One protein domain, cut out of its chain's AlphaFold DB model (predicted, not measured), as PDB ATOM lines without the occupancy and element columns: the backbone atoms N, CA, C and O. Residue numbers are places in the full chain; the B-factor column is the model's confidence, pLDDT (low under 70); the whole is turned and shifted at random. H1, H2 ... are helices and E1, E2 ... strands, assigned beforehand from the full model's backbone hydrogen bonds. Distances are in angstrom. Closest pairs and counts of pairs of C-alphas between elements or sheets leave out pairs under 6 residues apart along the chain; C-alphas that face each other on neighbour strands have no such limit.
ATOM      1  N   ARG A  34      -1.095   8.192 -65.589       79.88
ATOM      2  CA  ARG A  34      -2.237   7.976 -64.692       79.88
ATOM      3  C   ARG A  34      -1.884   8.288 -63.238       79.88
ATOM      4  O   ARG A  34      -2.694   8.905 -62.546       79.88
ATOM      5  N   GLU A  35      -0.687   7.922 -62.793       81.25
ATOM      6  CA  GLU A  35      -0.188   8.234 -61.450       81.25
ATOM      7  C   GLU A  35       0.023   9.740 -61.252       81.25
ATOM      8  O   GLU A  35      -0.442  10.300 -60.259       81.25
ATOM      9  N   GLU A  36       0.650  10.427 -62.208       84.81
ATOM     10  CA  GLU A  36       0.822  11.884 -62.156       84.81
ATOM     11  C   GLU A  36      -0.521  12.621 -62.142       84.81
ATOM     12  O   GLU A  36      -0.732  13.520 -61.323       84.81
ATOM     13  N   GLY A  37      -1.469  12.203 -62.987       85.12
ATOM     14  CA  GLY A  37      -2.820  12.763 -63.009       85.12
ATOM     15  C   GLY A  37      -3.572  12.547 -61.691       85.12
ATOM     16  O   GLY A  37      -4.266  13.450 -61.214       85.12
ATOM     17  N   PHE A  38      -3.403  11.378 -61.068       86.69
ATOM     18  CA  PHE A  38      -3.985  11.086 -59.761       86.69
ATOM     19  C   PHE A  38      -3.366  11.943 -58.653       86.69
ATOM     20  O   PHE A  38      -4.104  12.565 -57.886       86.69
ATOM     21  N   LYS A  39      -2.030  12.044 -58.602       89.94
ATOM     22  CA  LYS A  39      -1.316  12.896 -57.637       89.94
ATOM     23  C   LYS A  39      -1.753  14.355 -57.753       89.94
ATOM     24  O   LYS A  39      -2.094  14.965 -56.743       89.94
ATOM     25  N   ALA A  40      -1.830  14.891 -58.971       90.44
ATOM     26  CA  ALA A  40      -2.291  16.258 -59.206       90.44
ATOM     27  C   ALA A  40      -3.738  16.470 -58.726       90.44
ATOM     28  O   ALA A  40      -4.053  17.488 -58.108       90.44
ATOM     29  N   ASN A  41      -4.624  15.495 -58.958       90.12
ATOM     30  CA  ASN A  41      -5.996  15.564 -58.462       90.12
ATOM     31  C   ASN A  41      -6.062  15.550 -56.928       90.12
ATOM     32  O   ASN A  41      -6.857  16.286 -56.349       90.12
ATOM     33  N   LEU A  42      -5.234  14.730 -56.280       90.94
ATOM     34  CA  LEU A  42      -5.166  14.627 -54.826       90.94
ATOM     35  C   LEU A  42      -4.655  15.923 -54.189       90.94
ATOM     36  O   LEU A  42      -5.291  16.437 -53.271       90.94
ATOM     37  N   ILE A  43      -3.578  16.491 -54.740       93.12
ATOM     38  CA  ILE A  43      -3.038  17.795 -54.333       93.12
ATOM     39  C   ILE A  43      -4.121  18.868 -54.451       93.12
ATOM     40  O   ILE A  43      -4.394  19.563 -53.480       93.12
ATOM     41  N   ALA A  44      -4.831  18.945 -55.581       92.25
ATOM     42  CA  ALA A  44      -5.887  19.940 -55.770       92.25
ATOM     43  C   ALA A  44      -7.009  19.850 -54.715       92.25
ATOM     44  O   ALA A  44      -7.530  20.876 -54.275       92.25
ATOM     45  N   ARG A  45      -7.383  18.636 -54.283       92.00
ATOM     46  CA  ARG A  45      -8.389  18.447 -53.221       92.00
ATOM     47  C   ARG A  45      -7.870  18.875 -51.850       92.00
ATOM     48  O   ARG A  45      -8.618  19.485 -51.096       92.00
ATOM     49  N   LEU A  46      -6.611  18.571 -51.537       92.12
ATOM     50  CA  LEU A  46      -5.964  18.989 -50.291       92.12
ATOM     51  C   LEU A  46      -5.812  20.514 -50.228       92.12
ATOM     52  O   LEU A  46      -6.103  21.117 -49.197       92.12
ATOM     53  N   THR A  47      -5.475  21.146 -51.352       92.88
ATOM     54  CA  THR A  47      -5.448  22.608 -51.464       92.88
ATOM     55  C   THR A  47      -6.833  23.218 -51.258       92.88
ATOM     56  O   THR A  47      -6.977  24.209 -50.544       92.88
ATOM     57  N   ALA A  48      -7.884  22.601 -51.808       91.25
ATOM     58  CA  ALA A  48      -9.264  23.026 -51.563       91.25
ATOM     59  C   ALA A  48      -9.702  22.852 -50.094       91.25
ATOM     60  O   ALA A  48     -10.567  23.594 -49.634       91.25
ATOM     61  N   ALA A  49      -9.088  21.919 -49.361       89.62
ATOM     62  CA  ALA A  49      -9.274  21.722 -47.922       89.62
ATOM     63  C   ALA A  49      -8.419  22.673 -47.052       89.62
ATOM     64  O   ALA A  49      -8.429  22.571 -45.826       89.62
ATOM     65  N   GLY A  50      -7.687  23.608 -47.670       89.69
ATOM     66  CA  GLY A  50      -6.942  24.661 -46.977       89.69
ATOM     67  C   GLY A  50      -5.471  24.351 -46.697       89.69
ATOM     68  O   GLY A  50      -4.831  25.117 -45.978       89.69
ATOM     69  N   VAL A  51      -4.920  23.269 -47.255       92.31
ATOM     70  CA  VAL A  51      -3.483  22.960 -47.166       92.31
ATOM     71  C   VAL A  51      -2.723  23.741 -48.242       92.31
ATOM     72  O   VAL A  51      -3.192  23.862 -49.372       92.31
ATOM     73  N   GLN A  52      -1.552  24.289 -47.929       91.88
ATOM     74  CA  GLN A  52      -0.723  24.922 -48.957       91.88
ATOM     75  C   GLN A  52      -0.082  23.857 -49.846       91.88
ATOM     76  O   GLN A  52       0.450  22.868 -49.353       91.88
ATOM     77  N   GLU A  53      -0.080  24.082 -51.160       92.12
ATOM     78  CA  GLU A  53       0.494  23.130 -52.120       92.12
ATOM     79  C   GLU A  53       1.979  22.837 -51.852       92.12
ATOM     80  O   GLU A  53       2.414  21.699 -52.001       92.12
ATOM     81  N   SER A  54       2.737  23.837 -51.381       91.75
ATOM     82  CA  SER A  54       4.155  23.691 -51.016       91.75
ATOM     83  C   SER A  54       4.408  22.711 -49.875       91.75
ATOM     84  O   SER A  54       5.525  22.214 -49.750       91.75
ATOM     85  N   ASP A  55       3.393  22.455 -49.054       92.19
ATOM     86  CA  ASP A  55       3.512  21.651 -47.842       92.19
ATOM     87  C   ASP A  55       3.026  20.216 -48.079       92.19
ATOM     88  O   ASP A  55       3.069  19.398 -47.165       92.19
ATOM     89  N   ILE A  56       2.567  19.887 -49.293       93.38
ATOM     90  CA  ILE A  56       2.038  18.569 -49.637       93.38
ATOM     91  C   ILE A  56       3.107  17.755 -50.361       93.38
ATOM     92  O   ILE A  56       3.557  18.100 -51.451       93.38
ATOM     93  N   THR A  57       3.427  16.593 -49.804       93.50
ATOM     94  CA  THR A  57       4.222  15.567 -50.482       93.50
ATOM     95  C   THR A  57       3.371  14.320 -50.688       93.50
ATOM     96  O   THR A  57       2.841  13.765 -49.730       93.50
ATOM     97  N   VAL A  58       3.249  13.860 -51.940       92.12
ATOM     98  CA  VAL A  58       2.507  12.637 -52.295       92.12
ATOM     99  C   VAL A  58       3.455  11.600 -52.888       92.12
ATOM    100  O   VAL A  58       3.976  11.769 -53.995       92.12
ATOM    101  N   THR A  59       3.626  10.487 -52.182       90.31
ATOM    102  CA  THR A  59       4.526   9.395 -52.571       90.31
ATOM    103  C   THR A  59       3.734   8.108 -52.733       90.31
ATOM    104  O   THR A  59       2.966   7.755 -51.854       90.31
ATOM    105  N   TYR A  60       3.898   7.383 -53.839       87.12
ATOM    106  CA  TYR A  60       3.307   6.047 -53.944       87.12
ATOM    107  C   TYR A  60       4.184   5.039 -53.198       87.12
ATOM    108  O   TYR A  60       5.408   5.057 -53.339       87.12
ATOM    109  N   ARG A  61       3.570   4.189 -52.373       80.88
ATOM    110  CA  ARG A  61       4.252   3.182 -51.557       80.88
ATOM    111  C   ARG A  61       3.873   1.795 -52.063       80.88
ATOM    112  O   ARG A  61       2.842   1.253 -51.671       80.88
ATOM    113  N   ASP A  62       4.746   1.188 -52.868       78.69
ATOM    114  CA  ASP A  62       4.522  -0.144 -53.457       78.69
ATOM    115  C   ASP A  62       4.180  -1.213 -52.410       78.69
ATOM    116  O   ASP A  62       3.366  -2.101 -52.651       78.69
ATOM    117  N   ASN A  63       4.770  -1.134 -51.217       77.75
ATOM    118  CA  ASN A  63       4.524  -2.096 -50.144       77.75
ATOM    119  C   ASN A  63       3.124  -1.973 -49.519       77.75
ATOM    120  O   ASN A  63       2.626  -2.944 -48.958       77.75
ATOM    121  N   LEU A  64       2.513  -0.790 -49.594       74.19
ATOM    122  CA  LEU A  64       1.149  -0.530 -49.132       74.19
ATOM    123  C   LEU A  64       0.140  -0.597 -50.284       74.19
ATOM    124  O   LEU A  64      -1.060  -0.638 -50.030       74.19
ATOM    125  N   GLN A  65       0.632  -0.629 -51.530       81.31
ATOM    126  CA  GLN A  65      -0.160  -0.483 -52.752       81.31
ATOM    127  C   GLN A  65      -1.053   0.771 -52.709       81.31
ATOM    128  O   GLN A  65      -2.149   0.784 -53.269       81.31
ATOM    129  N   ASP A  66      -0.582   1.827 -52.039       84.88
ATOM    130  CA  ASP A  66      -1.344   3.047 -51.769       84.88
ATOM    131  C   ASP A  66      -0.421   4.277 -51.719       84.88
ATOM    132  O   ASP A  66       0.808   4.164 -51.693       84.88
ATOM    133  N   TYR A  67      -1.013   5.467 -51.718       87.50
ATOM    134  CA  TYR A  67      -0.294   6.729 -51.609       87.50
ATOM    135  C   TYR A  67      -0.045   7.108 -50.145       87.50
ATOM    136  O   TYR A  67      -0.905   6.994 -49.285       87.50
ATOM    137  N   GLU A  68       1.135   7.611 -49.843       89.75
ATOM    138  CA  GLU A  68       1.465   8.288 -48.598       89.75
ATOM    139  C   GLU A  68       1.416   9.792 -48.855       89.75
ATOM    140  O   GLU A  68       2.038  10.298 -49.795       89.75
ATOM    141  N   ILE A  69       0.637  10.493 -48.039       93.06
ATOM    142  CA  ILE A  69       0.449  11.937 -48.102       93.06
ATOM    143  C   ILE A  69       1.066  12.506 -46.832       93.06
ATOM    144  O   ILE A  69       0.564  12.278 -45.732       93.06
ATOM    145  N   LEU A  70       2.151  13.249 -46.990       92.62
ATOM    146  CA  LEU A  70       2.799  13.969 -45.906       92.62
ATOM    147  C   LEU A  70       2.468  15.453 -46.035       92.62
ATOM    148  O   LEU A  70       2.659  16.038 -47.103       92.62
ATOM    149  N   ILE A  71       1.964  16.041 -44.953       93.38
ATOM    150  CA  ILE A  71       1.678  17.471 -44.856       93.38
ATOM    151  C   ILE A  71       2.686  18.089 -43.882       93.38
ATOM    152  O   ILE A  71       2.663  17.790 -42.687       93.38
ATOM    153  N   GLY A  72       3.575  18.935 -44.408       85.94
ATOM    154  CA  GLY A  72       4.726  19.501 -43.688       85.94
ATOM    155  C   GLY A  72       4.373  20.471 -42.555       85.94
ATOM    156  O   GLY A  72       5.197  20.758 -41.691       85.94
ATOM    157  N   GLY A  73       3.132  20.960 -42.517       76.81
ATOM    158  CA  GLY A  73       2.587  21.716 -41.392       76.81
ATOM    159  C   GLY A  73       1.832  22.973 -41.809       76.81
ATOM    160  O   GLY A  73       1.414  23.120 -42.952       76.81
ATOM    161  N   GLY A  74       1.621  23.868 -40.843       78.81
ATOM    162  CA  GLY A  74       0.883  25.120 -41.015       78.81
ATOM    163  C   GLY A  74      -0.319  25.235 -40.077       78.81
ATOM    164  O   GLY A  74      -0.820  24.252 -39.527       78.81
ATOM    165  N   THR A  75      -0.790  26.464 -39.863       79.06
ATOM    166  CA  THR A  75      -1.992  26.701 -39.057       79.06
ATOM    167  C   THR A  75      -3.228  26.346 -39.875       79.06
ATOM    168  O   THR A  75      -3.690  27.129 -40.703       79.06
ATOM    169  N   LEU A  76      -3.763  25.155 -39.625       85.81
ATOM    170  CA  LEU A  76      -5.000  24.686 -40.229       85.81
ATOM    171  C   LEU A  76      -6.214  25.174 -39.440       85.81
ATOM    172  O   LEU A  76      -6.248  25.080 -38.209       85.81
ATOM    173  N   ALA A  77      -7.243  25.621 -40.163       84.38
ATOM    174  CA  ALA A  77      -8.546  25.934 -39.585       84.38
ATOM    175  C   ALA A  77      -9.131  24.721 -38.839       84.38
ATOM    176  O   ALA A  77      -8.730  23.574 -39.060       84.38
ATOM    177  N   ASN A  78     -10.091  24.963 -37.947       77.19
ATOM    178  CA  ASN A  78     -10.678  23.902 -37.128       77.19
ATOM    179  C   ASN A  78     -11.338  22.810 -37.982       77.19
ATOM    180  O   ASN A  78     -11.162  21.631 -37.676       77.19
ATOM    181  N   GLU A  79     -12.020  23.190 -39.067       83.31
ATOM    182  CA  GLU A  79     -12.696  22.249 -39.968       83.31
ATOM    183  C   GLU A  79     -11.748  21.522 -40.939       83.31
ATOM    184  O   GLU A  79     -12.093  20.460 -41.455       83.31
ATOM    185  N   ALA A  80     -10.528  22.033 -41.139       86.75
ATOM    186  CA  ALA A  80      -9.631  21.570 -42.198       86.75
ATOM    187  C   ALA A  80      -9.259  20.082 -42.083       86.75
ATOM    188  O   ALA A  80      -9.128  19.409 -43.096       86.75
ATOM    189  N   ILE A  81      -9.141  19.525 -40.870       88.44
ATOM    190  CA  ILE A  81      -8.850  18.089 -40.692       88.44
ATOM    191  C   ILE A  81      -9.987  17.221 -41.251       88.44
ATOM    192  O   ILE A  81      -9.732  16.220 -41.923       88.44
ATOM    193  N   ALA A  82     -11.244  17.621 -41.040       86.62
ATOM    194  CA  ALA A  82     -12.398  16.902 -41.570       86.62
ATOM    195  C   ALA A  82     -12.505  17.035 -43.098       86.62
ATOM    196  O   ALA A  82     -12.857  16.068 -43.782       86.62
ATOM    197  N   ASP A  83     -12.147  18.198 -43.639       88.81
ATOM    198  CA  ASP A  83     -12.118  18.439 -45.082       88.81
ATOM    199  C   ASP A  83     -10.984  17.666 -45.763       88.81
ATOM    200  O   ASP A  83     -11.219  17.009 -46.778       88.81
ATOM    201  N   ILE A  84      -9.788  17.633 -45.163       89.56
ATOM    202  CA  ILE A  84      -8.647  16.817 -45.608       89.56
ATOM    203  C   ILE A  84      -9.049  15.343 -45.632       89.56
ATOM    204  O   ILE A  84      -8.895  14.681 -46.654       89.56
ATOM    205  N   ARG A  85      -9.659  14.834 -44.556       86.38
ATOM    206  CA  ARG A  85     -10.181  13.458 -44.496       86.38
ATOM    207  C   ARG A  85     -11.221  13.178 -45.576       86.38
ATOM    208  O   ARG A  85     -11.251  12.091 -46.147       86.38
ATOM    209  N   THR A  86     -12.087  14.142 -45.870       86.06
ATOM    210  CA  THR A  86     -13.086  14.008 -46.936       86.06
ATOM    211  C   THR A  86     -12.426  13.981 -48.316       86.06
ATOM    212  O   THR A  86     -12.803  13.167 -49.160       86.06
ATOM    213  N   ALA A  87     -11.406  14.812 -48.528       84.88
ATOM    214  CA  ALA A  87     -10.606  14.852 -49.746       84.88
ATOM    215  C   ALA A  87      -9.838  13.540 -49.993       84.88
ATOM    216  O   ALA A  87      -9.753  13.097 -51.144       84.88
ATOM    217  N   THR A  88      -9.341  12.904 -48.925       84.31
ATOM    218  CA  THR A  88      -8.492  11.698 -48.960       84.31
ATOM    219  C   THR A  88      -9.226  10.399 -48.634       84.31
ATOM    220  O   THR A  88      -8.620   9.336 -48.609       84.31
ATOM    221  N   ARG A  89     -10.554  10.435 -48.458       73.00
ATOM    222  CA  ARG A  89     -11.399   9.319 -47.973       73.00
ATOM    223  C   ARG A  89     -11.254   7.983 -48.719       73.00
ATOM    224  O   ARG A  89     -11.729   6.959 -48.236       73.00
ATOM    225  N   MET A  90     -10.673   7.999 -49.915       62.91
ATOM    226  CA  MET A  90     -10.430   6.827 -50.761       62.91
ATOM    227  C   MET A  90      -9.014   6.811 -51.358       62.91
ATOM    228  O   MET A  90      -8.789   6.138 -52.361       62.91
ATOM    229  N   ALA A  91      -8.100   7.620 -50.826       61.00
ATOM    230  CA  ALA A  91      -6.807   7.876 -51.436       61.00
ATOM    231  C   ALA A  91      -5.756   8.142 -50.362       61.00
ATOM    232  O   ALA A  91      -5.693   9.247 -49.820       61.00
ATOM    233  N   GLY A  92      -4.913   7.143 -50.128       68.31
ATOM    234  CA  GLY A  92      -3.703   7.280 -49.351       68.31
ATOM    235  C   GLY A  92      -3.856   7.482 -47.848       68.31
ATOM    236  O   GLY A  92      -4.934   7.715 -47.300       68.31
ATOM    237  N   ILE A  93      -2.713   7.399 -47.176       84.06
ATOM    238  CA  ILE A  93      -2.554   7.584 -45.736       84.06
ATOM    239  C   ILE A  93      -2.030   8.996 -45.500       84.06
ATOM    240  O   ILE A  93      -0.964   9.354 -45.997       84.06
ATOM    241  N   VAL A  94      -2.783   9.798 -44.744       89.88
ATOM    242  CA  VAL A  94      -2.399  11.170 -44.391       89.88
ATOM    243  C   VAL A  94      -1.582  11.169 -43.108       89.88
ATOM    244  O   VAL A  94      -1.987  10.585 -42.106       89.88
ATOM    245  N   THR A  95      -0.461  11.879 -43.131       90.25
ATOM    246  CA  THR A  95       0.398  12.134 -41.973       90.25
ATOM    247  C   THR A  95       0.759  13.616 -41.915       90.25
ATOM    248  O   THR A  95       0.891  14.274 -42.947       90.25
ATOM    249  N   PHE A  96       0.898  14.147 -40.702       92.50
ATOM    250  CA  PHE A  96       1.339  15.520 -40.455       92.50
ATOM    251  C   PHE A  96       2.730  15.494 -39.828       92.50
ATOM    252  O   PHE A  96       2.972  14.700 -38.916       92.50
ATOM    253  N   GLU A  97       3.632  16.361 -40.286       92.31
ATOM    254  CA  GLU A  97       4.927  16.558 -39.620       92.31
ATOM    255  C   GLU A  97       4.769  17.302 -38.285       92.31
ATOM    256  O   GLU A  97       5.537  17.077 -37.346       92.31
ATOM    257  N   ASP A  98       3.759  18.171 -38.171       90.81
ATOM    258  CA  ASP A  98       3.490  18.912 -36.947       90.81
ATOM    259  C   ASP A  98       2.640  18.106 -35.949       90.81
ATOM    260  O   ASP A  98       1.626  17.486 -36.280       90.81
ATOM    261  N   ALA A  99       3.060  18.133 -34.681       88.00
ATOM    262  CA  ALA A  99       2.452  17.327 -33.628       88.00
ATOM    263  C   ALA A  99       1.009  17.743 -33.289       88.00
ATOM    264  O   ALA A  99       0.230  16.915 -32.816       88.00
ATOM    265  N   GLU A 100       0.644  19.008 -33.510       90.19
ATOM    266  CA  GLU A 100      -0.691  19.517 -33.189       90.19
ATOM    267  C   GLU A 100      -1.735  18.963 -34.163       90.19
ATOM    268  O   GLU A 100      -2.713  18.344 -33.736       90.19
ATOM    269  N   ASN A 101      -1.519  19.119 -35.468       89.75
ATOM    270  CA  ASN A 101      -2.416  18.591 -36.490       89.75
ATOM    271  C   ASN A 101      -2.392  17.060 -36.518       89.75
ATOM    272  O   ASN A 101      -3.450  16.457 -36.701       89.75
ATOM    273  N   ALA A 102      -1.248  16.423 -36.236       88.31
ATOM    274  CA  ALA A 102      -1.189  14.975 -36.034       88.31
ATOM    275  C   ALA A 102      -2.105  14.528 -34.880       88.31
ATOM    276  O   ALA A 102      -2.918  13.618 -35.045       88.31
ATOM    277  N   ALA A 103      -2.045  15.201 -33.725       87.62
ATOM    278  CA  ALA A 103      -2.913  14.893 -32.590       87.62
ATOM    279  C   ALA A 103      -4.398  15.138 -32.909       87.62
ATOM    280  O   ALA A 103      -5.252  14.334 -32.527       87.62
ATOM    281  N   ARG A 104      -4.716  16.212 -33.641       88.94
ATOM    282  CA  ARG A 104      -6.084  16.516 -34.093       88.94
ATOM    283  C   ARG A 104      -6.619  15.450 -35.055       88.94
ATOM    284  O   ARG A 104      -7.754  15.005 -34.880       88.94
ATOM    285  N   LEU A 105      -5.806  15.008 -36.019       86.88
ATOM    286  CA  LEU A 105      -6.134  13.912 -36.934       86.88
ATOM    287  C   LEU A 105      -6.402  12.620 -36.157       86.88
ATOM    288  O   LEU A 105      -7.475  12.039 -36.297       86.88
ATOM    289  N   HIS A 106      -5.483  12.223 -35.274       83.62
ATOM    290  CA  HIS A 106      -5.640  11.024 -34.450       83.62
ATOM    291  C   HIS A 106      -6.887  11.068 -33.562       83.62
ATOM    292  O   HIS A 106      -7.588  10.065 -33.434       83.62
ATOM    293  N   ALA A 107      -7.203  12.220 -32.967       84.88
ATOM    294  CA  ALA A 107      -8.410  12.372 -32.161       84.88
ATOM    295  C   ALA A 107      -9.682  12.132 -32.992       84.88
ATOM    296  O   ALA A 107     -10.597  11.441 -32.536       84.88
ATOM    297  N   GLN A 108      -9.731  12.653 -34.222       82.56
ATOM    298  CA  GLN A 108     -10.858  12.433 -35.127       82.56
ATOM    299  C   GLN A 108     -10.930  10.976 -35.610       82.56
ATOM    300  O   GLN A 108     -12.006  10.373 -35.591       82.56
ATOM    301  N   GLU A 109      -9.795  10.378 -35.974       81.69
ATOM    302  CA  GLU A 109      -9.711   8.970 -36.370       81.69
ATOM    303  C   GLU A 109     -10.133   8.024 -35.250       81.69
ATOM    304  O   GLU A 109     -10.832   7.049 -35.509       81.69
ATOM    305  N   ALA A 110      -9.799   8.334 -33.998       77.19
ATOM    306  CA  ALA A 110     -10.267   7.565 -32.854       77.19
ATOM    307  C   ALA A 110     -11.801   7.631 -32.725       77.19
ATOM    308  O   ALA A 110     -12.448   6.617 -32.472       77.19
ATOM    309  N   VAL A 111     -12.421   8.798 -32.943       77.00
ATOM    310  CA  VAL A 111     -13.890   8.942 -32.916       77.00
ATOM    311  C   VAL A 111     -14.553   8.146 -34.042       77.00
ATOM    312  O   VAL A 111     -15.495   7.388 -33.785       77.00
ATOM    313  N   GLU A 112     -14.075   8.303 -35.275       73.31
ATOM    314  CA  GLU A 112     -14.617   7.619 -36.454       73.31
ATOM    315  C   GLU A 112     -14.380   6.108 -36.392       73.31
ATOM    316  O   GLU A 112     -15.307   5.330 -36.621       73.31
ATOM    317  N   GLY A 113     -13.170   5.695 -36.011       70.19
ATOM    318  CA  GLY A 113     -12.793   4.307 -35.779       70.19
ATOM    319  C   GLY A 113     -13.713   3.656 -34.755       70.19
ATOM    320  O   GLY A 113     -14.301   2.618 -35.044       70.19
ATOM    321  N   ARG A 114     -13.976   4.309 -33.616       67.19
ATOM    322  CA  ARG A 114     -14.952   3.818 -32.628       67.19
ATOM    323  C   ARG A 114     -16.357   3.677 -33.205       67.19
ATOM    324  O   ARG A 114     -17.027   2.678 -32.957       67.19
ATOM    325  N   ALA A 115     -16.835   4.663 -33.963       70.19
ATOM    326  CA  ALA A 115     -18.161   4.595 -34.574       70.19
ATOM    327  C   ALA A 115     -18.267   3.450 -35.598       70.19
ATOM    328  O   ALA A 115     -19.257   2.714 -35.605       70.19
ATOM    329  N   PHE A 116     -17.237   3.266 -36.425       70.44
ATOM    330  CA  PHE A 116     -17.139   2.161 -37.371       70.44
ATOM    331  C   PHE A 116     -17.109   0.807 -36.652       70.44
ATOM    332  O   PHE A 116     -17.916  -0.069 -36.969       70.44
ATOM    333  N   MET A 117     -16.253   0.659 -35.639       66.06
ATOM    334  CA  MET A 117     -16.108  -0.581 -34.875       66.06
ATOM    335  C   MET A 117     -17.382  -0.936 -34.105       66.06
ATOM    336  O   MET A 117     -17.817  -2.084 -34.161       66.06
ATOM    337  N   ARG A 118     -18.072   0.037 -33.492       69.75
ATOM    338  CA  ARG A 118     -19.394  -0.187 -32.873       69.75
ATOM    339  C   ARG A 118     -20.415  -0.717 -33.874       69.75
ATOM    340  O   ARG A 118     -21.114  -1.691 -33.593       69.75
ATOM    341  N   ASN A 119     -20.486  -0.117 -35.061       72.12
ATOM    342  CA  ASN A 119     -21.392  -0.576 -36.116       72.12
ATOM    343  C   ASN A 119     -21.038  -1.987 -36.605       72.12
ATOM    344  O   ASN A 119     -21.934  -2.787 -36.885       72.12
ATOM    345  N   MET A 120     -19.747  -2.309 -36.691       70.38
ATOM    346  CA  MET A 120     -19.276  -3.650 -37.020       70.38
ATOM    347  C   MET A 120     -19.660  -4.661 -35.929       70.38
ATOM    348  O   MET A 120     -20.222  -5.703 -36.257       70.38
ATOM    349  N   GLY A 121     -19.472  -4.327 -34.649       69.31
ATOM    350  CA  GLY A 121     -19.882  -5.159 -33.514       69.31
ATOM    351  C   GLY A 121     -21.394  -5.402 -33.468       69.31
ATOM    352  O   GLY A 121     -21.839  -6.521 -33.230       69.31
ATOM    353  N   VAL A 122     -22.225  -4.396 -33.776       74.06
ATOM    354  CA  VAL A 122     -23.688  -4.577 -33.913       74.06
ATOM    355  C   VAL A 122     -24.030  -5.569 -35.028       74.06
ATOM    356  O   VAL A 122     -24.830  -6.478 -34.810       74.06
ATOM    357  N   LYS A 123     -23.418  -5.430 -36.211       75.44
ATOM    358  CA  LYS A 123     -23.649  -6.353 -37.333       75.44
ATOM    359  C   LYS A 123     -23.201  -7.774 -37.000       75.44
ATOM    360  O   LYS A 123     -23.941  -8.714 -37.269       75.44
ATOM    361  N   LEU A 124     -22.031  -7.912 -36.381       71.62
ATOM    362  CA  LEU A 124     -21.468  -9.200 -35.994       71.62
ATOM    363  C   LEU A 124     -22.323  -9.886 -34.920       71.62
ATOM    364  O   LEU A 124     -22.565 -11.087 -35.012       71.62
ATOM    365  N   ARG A 125     -22.868  -9.127 -33.959       72.38
ATOM    366  CA  ARG A 125     -23.859  -9.627 -32.991       72.38
ATOM    367  C   ARG A 125     -25.130 -10.119 -33.677       72.38
ATOM    368  O   ARG A 125     -25.602 -11.209 -33.374       72.38
ATOM    369  N   ALA A 126     -25.662  -9.353 -34.631       75.38
ATOM    370  CA  ALA A 126     -26.862  -9.747 -35.368       75.38
ATOM    371  C   ALA A 126     -26.666 -11.043 -36.175       75.38
ATOM    372  O   ALA A 126     -27.601 -11.831 -36.306       75.38
TER     373      ALA A 126
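AT A GLANCE: This is residues 34 to 126 of the 209 residues of an uncharacterized protein of Brevundimonas sp. G8 (UniProt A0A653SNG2). A small three-stranded sheet, E1 E2 E3, has H1 packed over E1 and E2, with H2 beside H1 and only grazing the sheet; from this small body the long helix H3 leaves as an arm, and its residues 110 to 126 stick out free. The printed part has 93 residues with three named helices and three named strands, in the order H1 E1 E2 H2 E3 H3, and its class is mixed, helices and strands. The sheet runs E1 E2 E3 and is mixed, with E1 and E2 antiparallel and E2 and E3 parallel. The whole is only just compact, close to loose, with a radius of gyration of the C-alphas of 14.6 A, and spans 47 by 31 by 21 A; the arm makes the length.

HOW THE PARTS SIT: E1, residues 56 to 61, and E2, residues 66 to 71, form a hairpin, antiparallel at 156 degrees, with N 59 and O 68 2.9 A apart, within hydrogen-bond range. E3, residues 93 to 96, is parallel to E2 at 15 degrees, with N 95 and O 69 within hydrogen-bond range at 2.8 A. H1, residues 34 to 48, is on the sheet at a height over the sheet of 9.7 A, over E1 and E2; it runs slantwise to the strands, at 35 degrees to E1 on the local plane. The closest C-alphas of H1 and E1 are those of Lys 39 and Val 58, 6.6 A apart. H2, residues 80 to 88, only grazes the sheet, with its residues 84 to 88. H1 touches H2 with residues 42 to 46 alone, at a shallow tilt of 21 degrees, opposite ways; the closest C-alphas, of Arg 45 and Ala 87, are 5.5 A apart. E2, H2 and E3 make a strand-helix-strand unit, two parallel neighbour strands with a helix between, whose crossover is right-handed. H3, residues 99 to 126, touches H2 with residues 101 to 108 alone, at a steep tilt of 58 degrees, the same way; the closest C-alphas, of Ile 81 and Leu 105, are 6.2 A apart. H1 and H3 are apart. In H1, H2 and H3 every O i to N i+4 pair is within hydrogen-bond range.

IN THESE COORDINATES: E1 measures 15.7 A from first to last C-alpha, E2 16.3 A and E3 10.3 A. H1 begins at C-alpha 34, (-2.237, 7.976, -64.692), and measures 21.2 A; H2 measures 12.0 A. H3 measures 39.9 A, from C-alpha 99 at (2.452, 17.327, -33.628) to C-alpha 126 at (-26.862, -9.747, -35.368).

THE WHOLE: The C-alphas farthest apart, of Ser 54 and Ala 126, are 48.2 A apart. The printed part has no cut and no long link. The mean pLDDT of the printed part is 83.6, with residues 90 to 92, 114, 117 to 118 and 121 under 70.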